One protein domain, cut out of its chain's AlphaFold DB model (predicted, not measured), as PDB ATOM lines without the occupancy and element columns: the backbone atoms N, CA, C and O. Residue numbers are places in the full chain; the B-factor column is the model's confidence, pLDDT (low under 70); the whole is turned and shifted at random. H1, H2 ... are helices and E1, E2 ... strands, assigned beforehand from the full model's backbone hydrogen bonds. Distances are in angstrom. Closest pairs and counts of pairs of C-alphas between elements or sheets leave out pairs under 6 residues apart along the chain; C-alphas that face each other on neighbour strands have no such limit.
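Overview. This is residues 49 to 187 of the 187 residues of an uncharacterized protein of Clostridiales bacterium (UniProt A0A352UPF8). One long helix, H1, fills the groove between two antiparallel sheets, packing lengthwise on both; the sheets are themselves partly face to face, a loose sandwich with strands crossed at 36 degrees. Past the end of the larger sheet where E9 begins, the small hairpin E7-E8 sticks on as an extension, E8 running on into E9. The printed part has 139 residues, with one named helix followed by eleven named strands, in sheets of order E5-E4-E9-E10-E11, E3-E2-E1-E6 and E7-E8, each antiparallel; the class is mixed, helices and strands. The whole is compact, with a radius of gyration of the C-alphas of 14.5 A and spans of 44 by 30 by 25 A.

Arrangement. H1, residues 51 to 77, has 21 of 23 O i to N i+4 pairs within hydrogen-bond range. E1, residues 83 to 88, E2, 94 to 99, and E3, 110 to 113, form a meander, each strand the antiparallel neighbour of the one before; N 85 and O 97 are 2.9 A apart, N 96 and O 112 2.8 A. E4, residues 120 to 125, and E5, 128 to 131, are a hairpin, with N 130 and O 123 2.8 A apart. E6, residues 138 to 141, is E1's other neighbour, with N 84 and O 140 2.8 A apart. E7, residues 153 to 155, and E8, 158 to 160, are a hairpin, with N 155 and O 158 3.0 A apart. E9, residues 162 to 168, E10, 172 to 178, and E11, 183 to 186, form a second meander; N 165 and O 175 are 2.9 A apart, N 176 and O 185 2.8 A. E4 is E9's other neighbour, with N 122 and O 166 2.9 A apart. H1 is on one face of the five-stranded sheet, two layers, at a height of 9.0 A, and lies over E10, along the strands; the closest C-alphas of H1 and E9 are those of Ala 61 and Val 167, 6.1 A apart. H1 is also on one face of the four-stranded sheet, at a height over the sheet of 9.4 A, and lies over E2 and E1, along the strands; the closest C-alphas of H1 and E1 are those of Cys 71 and Ile 84, 7.3 A apart. H1 and E7 are apart.

Along the chain. H1 runs 39.6 A, from C-alpha 51 at (4.959, 4.336, 37.939) to C-alpha 77 at (43.445, 7.298, 29.106). E10 spans 19.4 A, E9 17.7 A and E4 17.0 A. E11 ends at C-alpha 186, (23.426, 3.619, 42.031).

Size, cuts and confidence. The two C-alphas farthest apart, Ser 50 and Thr 157, are 45.3 A apart. The printed part has no cut. The link from E6 to E7, 11 residues, is long. Mean pLDDT of the printed part is 90.1; residues 49 to 53 and 102 are under 70.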
ATOM      1  N   VAL A  49       2.994  12.017  41.128       48.22
ATOM      2  CA  VAL A  49       2.478  10.636  41.082       48.22
ATOM      3  C   VAL A  49       3.030   9.917  39.823       48.22
ATOM      4  O   VAL A  49       3.170  10.556  38.786       48.22
ATOM      5  N   SER A  50       3.167   8.578  39.864       48.66
ATOM      6  CA  SER A  50       2.991   7.579  38.764       48.66
ATOM      7  C   SER A  50       4.214   6.714  38.389       48.66
ATOM      8  O   SER A  50       5.309   7.196  38.118       48.66
ATOM      9  N   SER A  51       3.985   5.397  38.280       52.41
ATOM     10  CA  SER A  51       4.959   4.336  37.939       52.41
ATOM     11  C   SER A  51       5.769   4.583  36.648       52.41
ATOM     12  O   SER A  51       6.948   4.236  36.571       52.41
ATOM     13  N   VAL A  52       5.181   5.255  35.648       56.25
ATOM     14  CA  VAL A  52       5.852   5.583  34.372       56.25
ATOM     15  C   VAL A  52       7.025   6.548  34.572       56.25
ATOM     16  O   VAL A  52       8.046   6.426  33.891       56.25
ATOM     17  N   PHE A  53       6.936   7.460  35.544       64.62
ATOM     18  CA  PHE A  53       8.045   8.357  35.861       64.62
ATOM     19  C   PHE A  53       9.211   7.598  36.505       64.62
ATOM     20  O   PHE A  53      10.362   7.867  36.186       64.62
ATOM     21  N   SER A  54       8.952   6.543  37.285       74.81
ATOM     22  CA  SER A  54      10.018   5.760  37.936       74.81
ATOM     23  C   SER A  54      10.960   5.052  36.951       74.81
ATOM     24  O   SER A  54      12.139   4.883  37.263       74.81
ATOM     25  N   VAL A  55      10.476   4.657  35.765       84.81
ATOM     26  CA  VAL A  55      11.325   4.080  34.700       84.81
ATOM     27  C   VAL A  55      12.209   5.155  34.073       84.81
ATOM     28  O   VAL A  55      13.400   4.923  33.874       84.81
ATOM     29  N   ARG A  56      11.647   6.341  33.811       88.62
ATOM     30  CA  ARG A  56      12.386   7.486  33.256       88.62
ATOM     31  C   ARG A  56      13.466   7.970  34.219       88.62
ATOM     32  O   ARG A  56      14.602   8.150  33.801       88.62
ATOM     33  N   VAL A  57      13.149   8.075  35.509       91.50
ATOM     34  CA  VAL A  57      14.119   8.448  36.550       91.50
ATOM     35  C   VAL A  57      15.225   7.401  36.661       91.50
ATOM     36  O   VAL A  57      16.399   7.759  36.680       91.50
ATOM     37  N   ARG A  58      14.883   6.102  36.678       92.94
ATOM     38  CA  ARG A  58      15.894   5.034  36.711       92.94
ATOM     39  C   ARG A  58      16.820   5.106  35.503       92.94
ATOM     40  O   ARG A  58      18.025   4.933  35.658       92.94
ATOM     41  N   ARG A  59      16.258   5.333  34.313       93.94
ATOM     42  CA  ARG A  59      17.025   5.496  33.077       93.94
ATOM     43  C   ARG A  59      17.971   6.689  33.183       93.94
ATOM     44  O   ARG A  59      19.161   6.489  33.000       93.94
ATOM     45  N   CYS A  60      17.465   7.856  33.575       95.50
ATOM     46  CA  CYS A  60      18.266   9.062  33.775       95.50
ATOM     47  C   CYS A  60      19.426   8.818  34.756       95.50
ATOM     48  O   CYS A  60      20.582   9.051  34.418       95.50
ATOM     49  N   ALA A  61      19.153   8.244  35.934       96.44
ATOM     50  CA  ALA A  61      20.192   7.913  36.911       96.44
ATOM     51  C   ALA A  61      21.212   6.893  36.369       96.44
ATOM     52  O   ALA A  61      22.413   7.028  36.600       96.44
ATOM     53  N   THR A  62      20.757   5.893  35.609       96.81
ATOM     54  CA  THR A  62      21.638   4.890  34.987       96.81
ATOM     55  C   THR A  62      22.532   5.519  33.918       96.81
ATOM     56  O   THR A  62      23.719   5.206  33.862       96.81
ATOM     57  N   GLU A  63      21.985   6.410  33.090       97.44
ATOM     58  CA  GLU A  63      22.730   7.122  32.051       97.44
ATOM     59  C   GLU A  63      23.748   8.087  32.670       97.44
ATOM     60  O   GLU A  63      24.913   8.033  32.293       97.44
ATOM     61  N   ILE A  64      23.385   8.854  33.709       97.81
ATOM     62  CA  ILE A  64      24.340   9.686  34.465       97.81
ATOM     63  C   ILE A  64      25.460   8.817  35.059       97.81
ATOM     64  O   ILE A  64      26.639   9.148  34.940       97.81
ATOM     65  N   ASN A  65      25.119   7.679  35.672       97.50
ATOM     66  CA  ASN A  65      26.098   6.754  36.243       97.50
ATOM     67  C   ASN A  65      27.056   6.206  35.163       97.50
ATOM     68  O   ASN A  65      28.272   6.184  35.353       97.50
ATOM     69  N   ALA A  66      26.532   5.812  34.000       96.81
ATOM     70  CA  ALA A  66      27.345   5.368  32.869       96.81
ATOM     71  C   ALA A  66      28.224   6.496  32.303       96.81
ATOM     72  O   ALA A  66      29.394   6.270  31.985       96.81
ATOM     73  N   PHE A  67      27.698   7.719  32.244       96.81
ATOM     74  CA  PHE A  67      28.415   8.897  31.774       96.81
ATOM     75  C   PHE A  67      29.606   9.241  32.678       96.81
ATOM     76  O   PHE A  67      30.714   9.469  32.185       96.81
ATOM     77  N   ILE A  68      29.431   9.176  34.004       96.69
ATOM     78  CA  ILE A  68      30.522   9.341  34.980       96.69
ATOM     79  C   ILE A  68      31.592   8.255  34.778       96.69
ATOM     80  O   ILE A  68      32.784   8.569  34.741       96.69
ATOM     81  N   SER A  69      31.189   6.992  34.589       95.50
ATOM     82  CA  SER A  69      32.110   5.881  34.300       95.50
ATOM     83  C   SER A  69      32.924   6.108  33.024       95.50
ATOM     84  O   SER A  69      34.150   5.973  33.041       95.50
ATOM     85  N   MET A  70      32.268   6.499  31.929       93.62
ATOM     86  CA  MET A  70      32.933   6.819  30.664       93.62
ATOM     87  C   MET A  70      33.955   7.945  30.851       93.62
ATOM     88  O   MET A  70      35.103   7.834  30.414       93.62
ATOM     89  N   CYS A  71      33.567   9.019  31.538       92.00
ATOM     90  CA  CYS A  71      34.436  10.165  31.774       92.00
ATOM     91  C   CYS A  71      35.643   9.813  32.654       92.00
ATOM     92  O   CYS A  71      36.745  10.279  32.369       92.00
ATOM     93  N   LYS A  72      35.480   8.943  33.661       93.44
ATOM     94  CA  LYS A  72      36.601   8.410  34.450       93.44
ATOM     95  C   LYS A  72      37.606   7.689  33.551       93.44
ATOM     96  O   LYS A  72      38.790   8.018  33.572       93.44
ATOM     97  N   VAL A  73      37.145   6.757  32.716       92.56
ATOM     98  CA  VAL A  73      38.016   6.018  31.782       92.56
ATOM     99  C   VAL A  73      38.733   6.972  30.822       92.56
ATOM    100  O   VAL A  73      39.942   6.848  30.607       92.56
ATOM    101  N   ASN A  74      38.023   7.966  30.287       90.81
ATOM    102  CA  ASN A  74      38.619   8.975  29.416       90.81
ATOM    103  C   ASN A  74      39.671   9.819  30.151       90.81
ATOM    104  O   ASN A  74      40.758  10.012  29.615       90.81
ATOM    105  N   SER A  75      39.405  10.245  31.391       89.75
ATOM    106  CA  SER A  75      40.340  11.046  32.200       89.75
ATOM    107  C   SER A  75      41.674  10.346  32.463       89.75
ATOM    108  O   SER A  75      42.721  10.989  32.529       89.75
ATOM    109  N   MET A  76      41.644   9.016  32.567       88.69
ATOM    110  CA  MET A  76      42.829   8.197  32.812       88.69
ATOM    111  C   MET A  76      43.581   7.855  31.516       88.69
ATOM    112  O   MET A  76      44.804   7.721  31.530       88.69
ATOM    113  N   SER A  77      42.871   7.728  30.391       85.25
ATOM    114  CA  SER A  77      43.445   7.298  29.106       85.25
ATOM    115  C   SER A  77      43.918   8.453  28.216       85.25
ATOM    116  O   SER A  77      44.935   8.325  27.534       85.25
ATOM    117  N   ARG A  78      43.232   9.601  28.231       79.62
ATOM    118  CA  ARG A  78      43.460  10.735  27.315       79.62
ATOM    119  C   ARG A  78      44.132  11.899  28.026       79.62
ATOM    120  O   ARG A  78      43.846  12.151  29.188       79.62
ATOM    121  N   GLY A  79      45.078  12.573  27.369       71.56
ATOM    122  CA  GLY A  79      45.682  13.811  27.888       71.56
ATOM    123  C   GLY A  79      44.677  14.968  27.872       71.56
ATOM    124  O   GLY A  79      43.892  15.052  26.934       71.56
ATOM    125  N   GLY A  80      44.698  15.831  28.892       75.75
ATOM    126  CA  GLY A  80      43.788  16.978  29.023       75.75
ATOM    127  C   GLY A  80      43.218  17.130  30.435       75.75
ATOM    128  O   GLY A  80      43.419  16.258  31.286       75.75
ATOM    129  N   ASP A  81      42.516  18.238  30.689       82.88
ATOM    130  CA  ASP A  81      41.777  18.449  31.940       82.88
ATOM    131  C   ASP A  81      40.310  18.082  31.723       82.88
ATOM    132  O   ASP A  81      39.475  18.900  31.337       82.88
ATOM    133  N   ILE A  82      40.031  16.791  31.899       88.88
ATOM    134  CA  ILE A  82      38.704  16.238  31.661       88.88
ATOM    135  C   ILE A  82      37.757  16.628  32.793       88.88
ATOM    136  O   ILE A  82      37.972  16.275  33.958       88.88
ATOM    137  N   ARG A  83      36.663  17.296  32.420       91.69
ATOM    138  CA  ARG A  83      35.583  17.681  33.331       91.69
ATOM    139  C   ARG A  83      34.212  17.333  32.772       91.69
ATOM    140  O   ARG A  83      33.969  17.375  31.566       91.69
ATOM    141  N   ILE A  84      33.315  17.030  33.696       94.38
ATOM    142  CA  ILE A  84      31.893  16.815  33.474       94.38
ATOM    143  C   ILE A  84      31.162  18.008  34.064       94.38
ATOM    144  O   ILE A  84      31.452  18.385  35.196       94.38
ATOM    145  N   VAL A  85      30.200  18.556  33.334       96.44
ATOM    146  CA  VAL A  85      29.235  19.515  33.871       96.44
ATOM    147  C   VAL A  85      27.847  18.915  33.717       96.44
ATOM    148  O   VAL A  85      27.417  18.662  32.594       96.44
ATOM    149  N   LEU A  86      27.176  18.661  34.836       97.94
ATOM    150  CA  LEU A  86      25.758  18.330  34.874       97.94
ATOM    151  C   LEU A  86      24.975  19.613  35.145       97.94
ATOM    152  O   LEU A  86      25.328  20.366  36.052       97.94
ATOM    153  N   ASP A  87      23.934  19.865  34.364       97.12
ATOM    154  CA  ASP A  87      23.030  21.002  34.522       97.12
ATOM    155  C   ASP A  87      21.616  20.654  34.041       97.12
ATOM    156  O   ASP A  87      21.326  19.510  33.681       97.12
ATOM    157  N   VAL A  88      20.725  21.642  34.081       94.81
ATOM    158  CA  VAL A  88      19.391  21.556  33.483       94.81
ATOM    159  C   VAL A  88      19.383  22.404  32.214       94.81
ATOM    160  O   VAL A  88      19.893  23.527  32.219       94.81
ATOM    161  N   ASP A  89      18.859  21.849  31.124       94.25
ATOM    162  CA  ASP A  89      18.728  22.536  29.841       94.25
ATOM    163  C   ASP A  89      17.500  23.465  29.790       94.25
ATOM    164  O   ASP A  89      16.683  23.514  30.712       94.25
ATOM    165  N   ASP A  90      17.348  24.193  28.684       92.50
ATOM    166  CA  ASP A  90      16.256  25.162  28.504       92.50
ATOM    167  C   ASP A  90      14.861  24.507  28.470       92.50
ATOM    168  O   ASP A  90      13.850  25.178  28.677       92.50
ATOM    169  N   ASN A  91      14.794  23.193  28.234       89.25
ATOM    170  CA  ASN A  91      13.558  22.413  28.223       89.25
ATOM    171  C   ASN A  91      13.252  21.781  29.593       89.25
ATOM    172  O   ASN A  91      12.255  21.067  29.726       89.25
ATOM    173  N   GLY A  92      14.086  22.020  30.612       87.50
ATOM    174  CA  GLY A  92      13.946  21.430  31.944       87.50
ATOM    175  C   GLY A  92      14.448  19.987  32.049       87.50
ATOM    176  O   GLY A  92      14.136  19.312  33.031       87.50
ATOM    177  N   GLY A  93      15.182  19.497  31.047       93.06
ATOM    178  CA  GLY A  93      15.817  18.184  31.032       93.06
ATOM    179  C   GLY A  93      17.204  18.207  31.669       93.06
ATOM    180  O   GLY A  93      17.937  19.191  31.562       93.06
ATOM    181  N   ILE A  94      17.597  17.118  32.331       96.44
ATOM    182  CA  ILE A  94      18.941  16.995  32.900       96.44
ATOM    183  C   ILE A  94      19.921  16.680  31.772       96.44
ATOM    184  O   ILE A  94      19.718  15.741  30.997       96.44
ATOM    185  N   ARG A  95      21.013  17.439  31.712       97.38
ATOM    186  CA  ARG A  95      22.026  17.358  30.663       97.38
ATOM    187  C   ARG A  95      23.416  17.157  31.250       97.38
ATOM    188  O   ARG A  95      23.756  17.715  32.289       97.38
ATOM    189  N   GLY A  96      24.237  16.382  30.550       97.50
ATOM    190  CA  GLY A  96      25.661  16.220  30.814       97.50
ATOM    191  C   GLY A  96      26.507  16.755  29.676       97.50
ATOM    192  O   GLY A  96      26.269  16.459  28.509       97.50
ATOM    193  N   ARG A  97      27.529  17.536  30.018       96.06
ATOM    194  CA  ARG A  97      28.512  18.073  29.078       96.06
ATOM    195  C   ARG A  97      29.901  17.575  29.453       96.06
ATOM    196  O   ARG A  97      30.339  17.747  30.589       96.06
ATOM    197  N   TYR A  98      30.580  16.965  28.492       93.69
ATOM    198  CA  TYR A  98      31.938  16.446  28.627       93.69
ATOM    199  C   TYR A  98      32.922  17.389  27.937       93.69
ATOM    200  O   TYR A  98      32.725  17.747  26.776       93.69
ATOM    201  N   TYR A  99      33.992  17.761  28.633       93.12
ATOM    202  CA  TYR A  99      35.041  18.636  28.116       93.12
ATOM    203  C   TYR A  99      36.398  17.958  28.255       93.12
ATOM    204  O   TYR A  99      36.667  17.311  29.264       93.12
ATOM    205  N   GLU A 100      37.255  18.149  27.254       90.38
ATOM    206  CA  GLU A 100      38.666  17.724  27.271       90.38
ATOM    207  C   GLU A 100      39.620  18.907  27.521       90.38
ATOM    208  O   GLU A 100      40.819  18.708  27.724       90.38
ATOM    209  N   ASP A 101      39.073  20.127  27.538       82.31
ATOM    210  CA  ASP A 101      39.785  21.379  27.770       82.31
ATOM    211  C   ASP A 101      39.222  22.103  29.010       82.31
ATOM    212  O   ASP A 101      38.019  22.382  29.132       82.31
ATOM    213  N   GLY A 102      40.124  22.398  29.947       68.88
ATOM    214  CA  GLY A 102      39.843  23.118  31.189       68.88
ATOM    215  C   GLY A 102      39.634  24.623  30.997       68.88
ATOM    216  O   GLY A 102      39.270  25.311  31.949       68.88
ATOM    217  N   SER A 103      39.836  25.143  29.787       78.00
ATOM    218  CA  SER A 103      39.699  26.566  29.490       78.00
ATOM    219  C   SER A 103      38.254  27.059  29.685       78.00
ATOM    220  O   SER A 103      37.304  26.404  29.233       78.00
ATOM    221  N   PRO A 104      38.047  28.223  30.333       70.69
ATOM    222  CA  PRO A 104      36.739  28.869  30.393       70.69
ATOM    223  C   PRO A 104      36.186  29.117  28.987       70.69
ATOM    224  O   PRO A 104      36.893  29.626  28.122       70.69
ATOM    225  N   GLY A 105      34.922  28.755  28.754       78.44
ATOM    226  CA  GLY A 105      34.282  28.908  27.442       78.44
ATOM    227  C   GLY A 105      34.691  27.867  26.394       78.44
ATOM    228  O   GLY A 105      34.295  28.006  25.244       78.44
ATOM    229  N   ALA A 106      35.454  26.830  26.761       86.62
ATOM    230  CA  ALA A 106      35.683  25.703  25.862       86.62
ATOM    231  C   ALA A 106      34.353  25.046  25.476       86.62
ATOM    232  O   ALA A 106      33.496  24.833  26.336       86.62
ATOM    233  N   GLU A 107      34.212  24.683  24.204       90.00
ATOM    234  CA  GLU A 107      33.047  23.951  23.711       90.00
ATOM    235  C   GLU A 107      33.046  22.507  24.240       90.00
ATOM    236  O   GLU A 107      34.107  21.871  24.330       90.00
ATOM    237  N   PRO A 108      31.873  21.954  24.601       92.75
ATOM    238  CA  PRO A 108      31.783  20.571  25.029       92.75
ATOM    239  C   PRO A 108      32.146  19.638  23.874       92.75
ATOM    240  O   PRO A 108      31.675  19.771  22.747       92.75
ATOM    241  N   LYS A 109      32.960  18.630  24.178       92.50
ATOM    242  CA  LYS A 109      33.295  17.554  23.246       92.50
ATOM    243  C   LYS A 109      32.099  16.634  22.994       92.50
ATOM    244  O   LYS A 109      31.987  16.068  21.910       92.50
ATOM    245  N   SER A 110      31.238  16.473  23.997       92.81
ATOM    246  CA  SER A 110      29.959  15.772  23.888       92.81
ATOM    247  C   SER A 110      28.929  16.406  24.816       92.81
ATOM    248  O   SER A 110      29.274  16.858  25.912       92.81
ATOM    249  N   THR A 111      27.673  16.386  24.380       95.94
ATOM    250  CA  THR A 111      26.507  16.818  25.148       95.94
ATOM    251  C   THR A 111      25.466  15.709  25.100       95.94
ATOM    252  O   THR A 111      25.062  15.291  24.017       95.94
ATOM    253  N   GLU A 112      25.022  15.250  26.264       96.19
ATOM    254  CA  GLU A 112      24.023  14.192  26.420       96.19
ATOM    255  C   GLU A 112      22.827  14.718  27.212       96.19
ATOM    256  O   GLU A 112      22.999  15.398  28.223       96.19
ATOM    257  N   ILE A 113      21.612  14.414  26.752       96.06
ATOM    258  CA  ILE A 113      20.366  14.719  27.462       96.06
ATOM    259  C   ILE A 113      19.871  13.422  28.100       96.06
ATOM    260  O   ILE A 113      19.604  12.452  27.393       96.06
ATOM    261  N   PHE A 114      19.763  13.407  29.427       95.19
ATOM    262  CA  PHE A 114      19.420  12.218  30.216       95.19
ATOM    263  C   PHE A 114      17.937  12.143  30.581       95.19
ATOM    264  O   PHE A 114      17.444  11.099  31.015       95.19
ATOM    265  N   SER A 115      17.212  13.256  30.472       92.69
ATOM    266  CA  SER A 115      15.784  13.295  30.762       92.69
ATOM    267  C   SER A 115      15.061  14.396  29.999       92.69
ATOM    268  O   SER A 115      15.652  15.405  29.629       92.69
ATOM    269  N   ASP A 116      13.750  14.215  29.852       85.00
ATOM    270  CA  ASP A 116      12.820  15.292  29.520       85.00
ATOM    271  C   ASP A 116      12.478  16.105  30.790       85.00
ATOM    272  O   ASP A 116      12.926  15.780  31.899       85.00
ATOM    273  N   ALA A 117      11.602  17.104  30.644       77.94
ATOM    274  CA  ALA A 117      10.955  17.779  31.769       77.94
ATOM    275  C   ALA A 117      10.263  16.777  32.724       77.94
ATOM    276  O   ALA A 117       9.770  15.727  32.299       77.94
ATOM    277  N   ASN A 118      10.139  17.148  34.007       83.81
ATOM    278  CA  ASN A 118       9.562  16.363  35.122       83.81
ATOM    279  C   ASN A 118      10.489  15.325  35.782       83.81
ATOM    280  O   ASN A 118      10.037  14.556  36.633       83.81
ATOM    281  N   VAL A 119      11.773  15.310  35.429       89.62
ATOM    282  CA  VAL A 119      12.812  14.649  36.225       89.62
ATOM    283  C   VAL A 119      13.702  15.738  36.805       89.62
ATOM    284  O   VAL A 119      14.256  16.540  36.063       89.62
ATOM    285  N   SER A 120      13.813  15.786  38.128       91.81
ATOM    286  CA  SER A 120      14.691  16.718  38.832       91.81
ATOM    287  C   SER A 120      15.918  15.995  39.371       91.81
ATOM    288  O   SER A 120      15.904  14.778  39.574       91.81
ATOM    289  N   ALA A 121      16.990  16.744  39.611       94.44
ATOM    290  CA  ALA A 121      18.166  16.228  40.287       94.44
ATOM    291  C   ALA A 121      18.667  17.201  41.351       94.44
ATOM    292  O   ALA A 121      18.498  18.413  41.245       94.44
ATOM    293  N   GLU A 122      19.320  16.647  42.360       96.31
ATOM    294  CA  GLU A 122      20.038  17.377  43.395       96.31
ATOM    295  C   GLU A 122      21.400  16.721  43.597       96.31
ATOM    296  O   GLU A 122      21.582  15.535  43.312       96.31
ATOM    297  N   PHE A 123      22.367  17.467  44.110       96.31
ATOM    298  CA  PHE A 123      23.683  16.935  44.437       96.31
ATOM    299  C   PHE A 123      24.142  17.413  45.808       96.31
ATOM    300  O   PHE A 123      23.808  18.514  46.236       96.31
ATOM    301  N   THR A 124      24.920  16.579  46.497       95.44
ATOM    302  CA  THR A 124      25.460  16.903  47.822       95.44
ATOM    303  C   THR A 124      26.954  17.147  47.729       95.44
ATOM    304  O   THR A 124      27.709  16.224  47.424       95.44
ATOM    305  N   VAL A 125      27.391  18.371  48.027       93.69
ATOM    306  CA  VAL A 125      28.807  18.763  48.080       93.69
ATOM    307  C   VAL A 125      29.107  19.271  49.486       93.69
ATOM    308  O   VAL A 125      28.455  20.190  49.970       93.69
ATOM    309  N   GLY A 126      30.062  18.641  50.176       88.81
ATOM    310  CA  GLY A 126      30.421  19.039  51.547       88.81
ATOM    311  C   GLY A 126      29.282  18.934  52.562       88.81
ATOM    312  O   GLY A 126      29.233  19.714  53.507       88.81
ATOM    313  N   GLY A 127      28.337  18.016  52.344       86.62
ATOM    314  CA  GLY A 127      27.145  17.861  53.185       86.62
ATOM    315  C   GLY A 127      26.006  18.837  52.875       86.62
ATOM    316  O   GLY A 127      24.961  18.752  53.513       86.62
ATOM    317  N   VAL A 128      26.170  19.731  51.894       89.19
ATOM    318  CA  VAL A 128      25.116  20.648  51.446       89.19
ATOM    319  C   VAL A 128      24.458  20.097  50.187       89.19
ATOM    320  O   VAL A 128      25.111  19.958  49.151       89.19
ATOM    321  N   THR A 129      23.162  19.803  50.279       93.94
ATOM    322  CA  THR A 129      22.338  19.396  49.136       93.94
ATOM    323  C   THR A 129      21.870  20.622  48.364       93.94
ATOM    324  O   THR A 129      21.289  21.539  48.940       93.94
ATOM    325  N   THR A 130      22.125  20.636  47.058       92.38
ATOM    326  CA  THR A 130      21.773  21.729  46.147       92.38
ATOM    327  C   THR A 130      20.965  21.184  44.977       92.38
ATOM    328  O   THR A 130      21.336  20.167  44.389       92.38
ATOM    329  N   ALA A 131      19.874  21.866  44.627       94.00
ATOM    330  CA  ALA A 131      19.102  21.544  43.434       94.00
ATOM    331  C   ALA A 131      19.921  21.828  42.171       94.00
ATOM    332  O   ALA A 131      20.493  22.910  42.026       94.00
ATOM    333  N   LEU A 132      19.964  20.857  41.260       95.19
ATOM    334  CA  LEU A 132      20.614  21.012  39.968       95.19
ATOM    335  C   LEU A 132      19.794  21.982  39.111       95.19
ATOM    336  O   LEU A 132      18.590  21.800  38.932       95.19
ATOM    337  N   SER A 133      20.447  23.003  38.569       94.44
ATOM    338  CA  SER A 133      19.833  23.948  37.635       94.44
ATOM    339  C   SER A 133      20.877  24.490  36.661       94.44
ATOM    340  O   SER A 133      22.063  24.178  36.773       94.44
ATOM    341  N   SER A 134      20.450  25.311  35.701       91.88
ATOM    342  CA  SER A 134      21.361  26.070  34.834       91.88
ATOM    343  C   SER A 134      22.300  26.990  35.628       91.88
ATOM    344  O   SER A 134      23.457  27.155  35.248       91.88
ATOM    345  N   ASP A 135      21.816  27.552  36.741       93.38
ATOM    346  CA  ASP A 135      22.580  28.455  37.615       93.38
ATOM    347  C   ASP A 135      23.417  27.707  38.661       93.38
ATOM    348  O   ASP A 135      24.443  28.208  39.116       93.38
ATOM    349  N   ASN A 136      22.998  26.489  39.015       91.69
ATOM    350  CA  ASN A 136      23.675  25.616  39.971       91.69
ATOM    351  C   ASN A 136      24.104  24.300  39.296       91.69
ATOM    352  O   ASN A 136      23.548  23.239  39.603       91.69
ATOM    353  N   PRO A 137      25.075  24.333  38.364       96.19
ATOM    354  CA  PRO A 137      25.581  23.126  37.736       96.19
ATOM    355  C   PRO A 137      26.501  22.349  38.687       96.19
ATOM    356  O   PRO A 137      27.290  22.930  39.436       96.19
ATOM    357  N   LEU A 138      26.488  21.021  38.593       97.00
ATOM    358  CA  LEU A 138      27.495  20.180  39.237       97.00
ATOM    359  C   LEU A 138      28.671  19.969  38.282       97.00
ATOM    360  O   LEU A 138      28.510  19.390  37.210       97.00
ATOM    361  N   THR A 139      29.873  20.361  38.705       95.88
ATOM    362  CA  THR A 139      31.110  20.025  37.990       95.88
ATOM    363  C   THR A 139      31.859  18.901  38.700       95.88
ATOM    364  O   THR A 139      32.154  18.994  39.892       95.88
ATOM    365  N   LEU A 140      32.193  17.847  37.955       95.88
ATOM    366  CA  LEU A 140      33.040  16.745  38.414       95.88
ATOM    367  C   LEU A 140      34.288  16.653  37.543       95.88
ATOM    368  O   LEU A 140      34.263  16.909  36.340       95.88
ATOM    369  N   SER A 141      35.400  16.258  38.140       94.44
ATOM    370  CA  SER A 141      36.650  15.997  37.426       94.44
ATOM    371  C   SER A 141      37.415  14.904  38.153       94.44
ATOM    372  O   SER A 141      37.163  14.646  39.331       94.44
ATOM    373  N   PHE A 142      38.353  14.272  37.460       94.31
ATOM    374  CA  PHE A 142      39.122  13.162  38.009       94.31
ATOM    375  C   PHE A 142      40.603  13.498  38.070       94.31
ATOM    376  O   PHE A 142      41.151  14.185  37.206       94.31
ATOM    377  N   ASP A 143      41.262  13.001  39.104       92.69
ATOM    378  CA  ASP A 143      42.705  12.936  39.157       92.69
ATOM    379  C   ASP A 143      43.170  11.799  38.242       92.69
ATOM    380  O   ASP A 143      42.848  10.632  38.460       92.69
ATOM    381  N   ARG A 144      43.936  12.138  37.203       89.19
ATOM    382  CA  ARG A 144      44.414  11.172  36.204       89.19
ATOM    383  C   ARG A 144      45.238  10.039  36.823       89.19
ATOM    384  O   ARG A 144      45.197   8.919  36.322       89.19
ATOM    385  N   SER A 145      46.025  10.340  37.854       88.44
ATOM    386  CA  SER A 145      46.987   9.395  38.425       88.44
ATOM    387  C   SER A 145      46.323   8.371  39.337       88.44
ATOM    388  O   SER A 145      46.710   7.206  39.343       88.44
ATOM    389  N   THR A 146      45.296   8.792  40.073       91.06
ATOM    390  CA  THR A 146      44.608   7.943  41.054       91.06
ATOM    391  C   THR A 146      43.255   7.433  40.566       91.06
ATOM    392  O   THR A 146      42.714   6.484  41.128       91.06
ATOM    393  N   GLY A 147      42.675   8.065  39.542       91.25
ATOM    394  CA  GLY A 147      41.288   7.855  39.131       91.25
ATOM    395  C   GLY A 147      40.263   8.378  40.145       91.25
ATOM    396  O   GLY A 147      39.069   8.165  39.940       91.25
ATOM    397  N   GLY A 148      40.712   9.030  41.227       94.88
ATOM    398  CA  GLY A 148      39.881   9.661  42.250       94.88
ATOM    399  C   GLY A 148      39.162  10.904  41.736       94.88
ATOM    400  O   GLY A 148      39.589  11.513  40.757       94.88
ATOM    401  N   PHE A 149      38.087  11.323  42.400       96.12
ATOM    402  CA  PHE A 149      37.478  12.622  42.117       96.12
ATOM    403  C   PHE A 149      38.404  13.750  42.597       96.12
ATOM    404  O   PHE A 149      38.972  13.689  43.691       96.12
ATOM    405  N   LYS A 150      38.536  14.809  41.796       95.00
ATOM    406  CA  LYS A 150      39.084  16.093  42.251       95.00
ATOM    407  C   LYS A 150      38.060  16.785  43.171       95.00
ATOM    408  O   LYS A 150      36.860  16.542  43.026       95.00
ATOM    409  N   PRO A 151      38.500  17.631  44.122       95.00
ATOM    410  CA  PRO A 151      37.577  18.409  44.945       95.00
ATOM    411  C   PRO A 151      36.730  19.360  44.089       95.00
ATOM    412  O   PRO A 151      37.245  19.985  43.164       95.00
ATOM    413  N   CYS A 152      35.447  19.483  44.426       91.50
ATOM    414  CA  CYS A 152      34.515  20.431  43.810       91.50
ATOM    415  C   CYS A 152      34.739  21.859  44.329       91.50
ATOM    416  O   CYS A 152      34.468  22.825  43.624       91.50
ATOM    417  N   ALA A 153      35.220  21.989  45.567       91.06
ATOM    418  CA  ALA A 153      35.538  23.263  46.197       91.06
ATOM    419  C   ALA A 153      36.630  23.088  47.262       91.06
ATOM    420  O   ALA A 153      36.957  21.970  47.670       91.06
ATOM    421  N   MET A 154      37.171  24.210  47.728       90.06
ATOM    422  CA  MET A 154      38.111  24.269  48.845       90.06
ATOM    423  C   MET A 154      37.525  25.163  49.942       90.06
ATOM    424  O   MET A 154      37.150  26.299  49.661       90.06
ATOM    425  N   ALA A 155      37.479  24.683  51.187       86.31
ATOM    426  CA  ALA A 155      37.244  25.523  52.364       86.31
ATOM    427  C   ALA A 155      38.567  25.693  53.116       86.31
ATOM    428  O   ALA A 155      38.977  24.850  53.912       86.31
ATOM    429  N   GLY A 156      39.297  26.764  52.798       89.31
ATOM    430  CA  GLY A 156      40.686  26.905  53.234       89.31
ATOM    431  C   GLY A 156      41.552  25.790  52.638       89.31
ATOM    432  O   GLY A 156      41.721  25.721  51.423       89.31
ATOM    433  N   THR A 157      42.088  24.908  53.486       91.31
ATOM    434  CA  THR A 157      42.872  23.730  53.064       91.31
ATOM    435  C   THR A 157      42.037  22.456  52.932       91.31
ATOM    436  O   THR A 157      42.557  21.431  52.489       91.31
ATOM    437  N   GLU A 158      40.765  22.489  53.334       91.06
ATOM    438  CA  GLU A 158      39.882  21.330  53.285       91.06
ATOM    439  C   GLU A 158      39.350  21.110  51.868       91.06
ATOM    440  O   GLU A 158      38.806  22.017  51.234       91.06
ATOM    441  N   LYS A 159      39.522  19.882  51.372       92.75
ATOM    442  CA  LYS A 159      39.020  19.442  50.071       92.75
ATOM    443  C   LYS A 159      37.559  19.031  50.213       92.75
ATOM    444  O   LYS A 159      37.262  18.061  50.906       92.75
ATOM    445  N   ILE A 160      36.669  19.733  49.522       93.94
ATOM    446  CA  ILE A 160      35.235  19.449  49.537       93.94
ATOM    447  C   ILE A 160      34.868  18.658  48.288       93.94
ATOM    448  O   ILE A 160      35.174  19.061  47.166       93.94
ATOM    449  N   TYR A 161      34.178  17.540  48.482       95.81
ATOM    450  CA  TYR A 161      33.800  16.623  47.414       95.81
ATOM    451  C   TYR A 161      32.286  16.510  47.276       95.81
ATOM    452  O   TYR A 161      31.547  16.675  48.249       95.81
ATOM    453  N   CYS A 162      31.847  16.175  46.064       96.19
ATOM    454  CA  CYS A 162      30.507  15.659  45.836       96.19
ATOM    455  C   CYS A 162      30.418  14.216  46.354       96.19
ATOM    456  O   CYS A 162      31.280  13.391  46.045       96.19
ATOM    457  N   THR A 163      29.389  13.920  47.143       96.25
ATOM    458  CA  THR A 163      29.168  12.597  47.749       96.25
ATOM    459  C   THR A 163      27.941  11.891  47.196       96.25
ATOM    460  O   THR A 163      27.864  10.666  47.264       96.25
ATOM    461  N   SER A 164      26.984  12.626  46.630       96.00
ATOM    462  CA  SER A 164      25.808  12.024  46.007       96.00
ATOM    463  C   SER A 164      25.185  12.904  44.932       96.00
ATOM    464  O   SER A 164      25.271  14.131  44.983       96.00
ATOM    465  N   ILE A 165      24.523  12.244  43.983       97.56
ATOM    466  CA  ILE A 165      23.595  12.834  43.021       97.56
ATOM    467  C   ILE A 165      22.279  12.069  43.157       97.56
ATOM    468  O   ILE A 165      22.243  10.854  42.959       97.56
ATOM    469  N   SER A 166      21.207  12.766  43.504       95.62
ATOM    470  CA  SER A 166      19.863  12.208  43.638       95.62
ATOM    471  C   SER A 166      19.038  12.615  42.429       95.62
ATOM    472  O   SER A 166      18.983  13.796  42.109       95.62
ATOM    473  N   VAL A 167      18.377  11.662  41.775       95.25
ATOM    474  CA  VAL A 167      17.472  11.918  40.645       95.25
ATOM    475  C   VAL A 167      16.058  11.528  41.057       95.25
ATOM    476  O   VAL A 167      15.848  10.408  41.529       95.25
ATOM    477  N   THR A 168      15.091  12.430  40.877       90.56
ATOM    478  CA  THR A 168      13.726  12.308  41.404       90.56
ATOM    479  C   THR A 168      12.668  12.585  40.334       90.56
ATOM    480  O   THR A 168      12.781  13.489  39.514       90.56
ATOM    481  N   GLY A 169      11.602  11.790  40.362       83.94
ATOM    482  CA  GLY A 169      10.420  11.923  39.503       83.94
ATOM    483  C   GLY A 169       9.404  10.850  39.887       83.94
ATOM    484  O   GLY A 169       9.218   9.855  39.194       83.94
ATOM    485  N   GLY A 170       8.849  10.954  41.093       79.56
ATOM    486  CA  GLY A 170       7.959   9.953  41.699       79.56
ATOM    487  C   GLY A 170       8.672   8.850  42.497       79.56
ATOM    488  O   GLY A 170       8.185   8.465  43.555       79.56
ATOM    489  N   LYS A 171       9.841   8.385  42.044       85.56
ATOM    490  CA  LYS A 171      10.812   7.628  42.856       85.56
ATOM    491  C   LYS A 171      12.147   8.366  42.826       85.56
ATOM    492  O   LYS A 171      12.412   9.075  41.857       85.56
ATOM    493  N   THR A 172      12.965   8.174  43.853       88.94
ATOM    494  CA  THR A 172      14.336   8.684  43.906       88.94
ATOM    495  C   THR A 172      15.327   7.542  43.713       88.94
ATOM    496  O   THR A 172      15.163   6.473  44.303       88.94
ATOM    497  N   TYR A 173      16.336   7.775  42.877       93.19
ATOM    498  CA  TYR A 173      17.533   6.943  42.753       93.19
ATOM    499  C   TYR A 173      18.744   7.786  43.132       93.19
ATOM    500  O   TYR A 173      18.817   8.957  42.753       93.19
ATOM    501  N   VAL A 174      19.677   7.201  43.880       94.81
ATOM    502  CA  VAL A 174      20.831   7.934  44.412       94.81
ATOM    503  C   VAL A 174      22.109   7.328  43.865       94.81
ATOM    504  O   VAL A 174      22.418   6.165  44.112       94.81
ATOM    505  N   ILE A 175      22.881   8.130  43.144       97.94
ATOM    506  CA  ILE A 175      24.246   7.801  42.752       97.94
ATOM    507  C   ILE A 175      25.145   8.278  43.884       97.94
ATOM    508  O   ILE A 175      25.256   9.478  44.124       97.94
ATOM    509  N   THR A 176      25.775   7.353  44.596       97.06
ATOM    510  CA  THR A 176      26.747   7.683  45.643       97.06
ATOM    511  C   THR A 176      28.141   7.712  45.044       97.06
ATOM    512  O   THR A 176      28.505   6.810  44.292       97.06
ATOM    513  N   LEU A 177      28.922   8.738  45.375       97.00
ATOM    514  CA  LEU A 177      30.280   8.936  44.884       97.00
ATOM    515  C   LEU A 177      31.279   8.618  46.000       97.00
ATOM    516  O   LEU A 177      31.086   9.012  47.148       97.00
ATOM    517  N   VAL A 178      32.371   7.936  45.652       96.50
ATOM    518  CA  VAL A 178      33.494   7.637  46.551       96.50
ATOM    519  C   VAL A 178      34.693   8.496  46.135       96.50
ATOM    520  O   VAL A 178      35.418   8.119  45.206       96.50
ATOM    521  N   PRO A 179      34.941   9.640  46.808       93.25
ATOM    522  CA  PRO A 179      35.926  10.633  46.377       93.25
ATOM    523  C   PRO A 179      37.320  10.071  46.103       93.25
ATOM    524  O   PRO A 179      37.902  10.332  45.055       93.25
ATOM    525  N   SER A 180      37.830   9.238  47.009       91.19
ATOM    526  CA  SER A 180      39.199   8.716  46.951       91.19
ATOM    527  C   SER A 180      39.480   7.814  45.749       91.19
ATOM    528  O   SER A 180      40.626   7.718  45.327       91.19
ATOM    529  N   THR A 181      38.460   7.151  45.199       92.19
ATOM    530  CA  THR A 181      38.628   6.140  44.139       92.19
ATOM    531  C   THR A 181      37.950   6.515  42.828       92.19
ATOM    532  O   THR A 181      38.133   5.824  41.826       92.19
ATOM    533  N   GLY A 182      37.105   7.551  42.819       91.62
ATOM    534  CA  GLY A 182      36.270   7.885  41.662       91.62
ATOM    535  C   GLY A 182      35.180   6.848  41.386       91.62
ATOM    536  O   GLY A 182      34.521   6.888  40.345       91.62
ATOM    537  N   ASN A 183      35.023   5.864  42.275       94.50
ATOM    538  CA  ASN A 183      33.972   4.866  42.162       94.50
ATOM    539  C   ASN A 183      32.631   5.492  42.514       94.50
ATOM    540  O   ASN A 183      32.547   6.464  43.264       94.50
ATOM    541  N   HIS A 184      31.583   4.919  41.948       96.19
ATOM    542  CA  HIS A 184      30.227   5.381  42.134       96.19
ATOM    543  C   HIS A 184      29.272   4.204  41.965       96.19
ATOM    544  O   HIS A 184      29.572   3.245  41.249       96.19
ATOM    545  N   TYR A 185      28.157   4.254  42.680       93.25
ATOM    546  CA  TYR A 185      27.153   3.199  42.671       93.25
ATOM    547  C   TYR A 185      25.759   3.797  42.785       93.25
ATOM    548  O   TYR A 185      25.531   4.734  43.548       93.25
ATOM    549  N   MET A 186      24.830   3.232  42.020       91.75
ATOM    550  CA  MET A 186      23.426   3.619  42.031       91.75
ATOM    551  C   MET A 186      22.651   2.730  43.011       91.75
ATOM    552  O   MET A 186      22.696   1.503  42.890       91.75
ATOM    553  N   GLY A 187      21.956   3.362  43.957       76.06
ATOM    554  CA  GLY A 187      21.013   2.751  44.901       76.06
ATOM    555  C   GLY A 187      19.556   3.031  44.560       76.06
ATOM    556  O   GLY A 187      19.280   4.047  43.877       76.06
TER     557      GLY A 187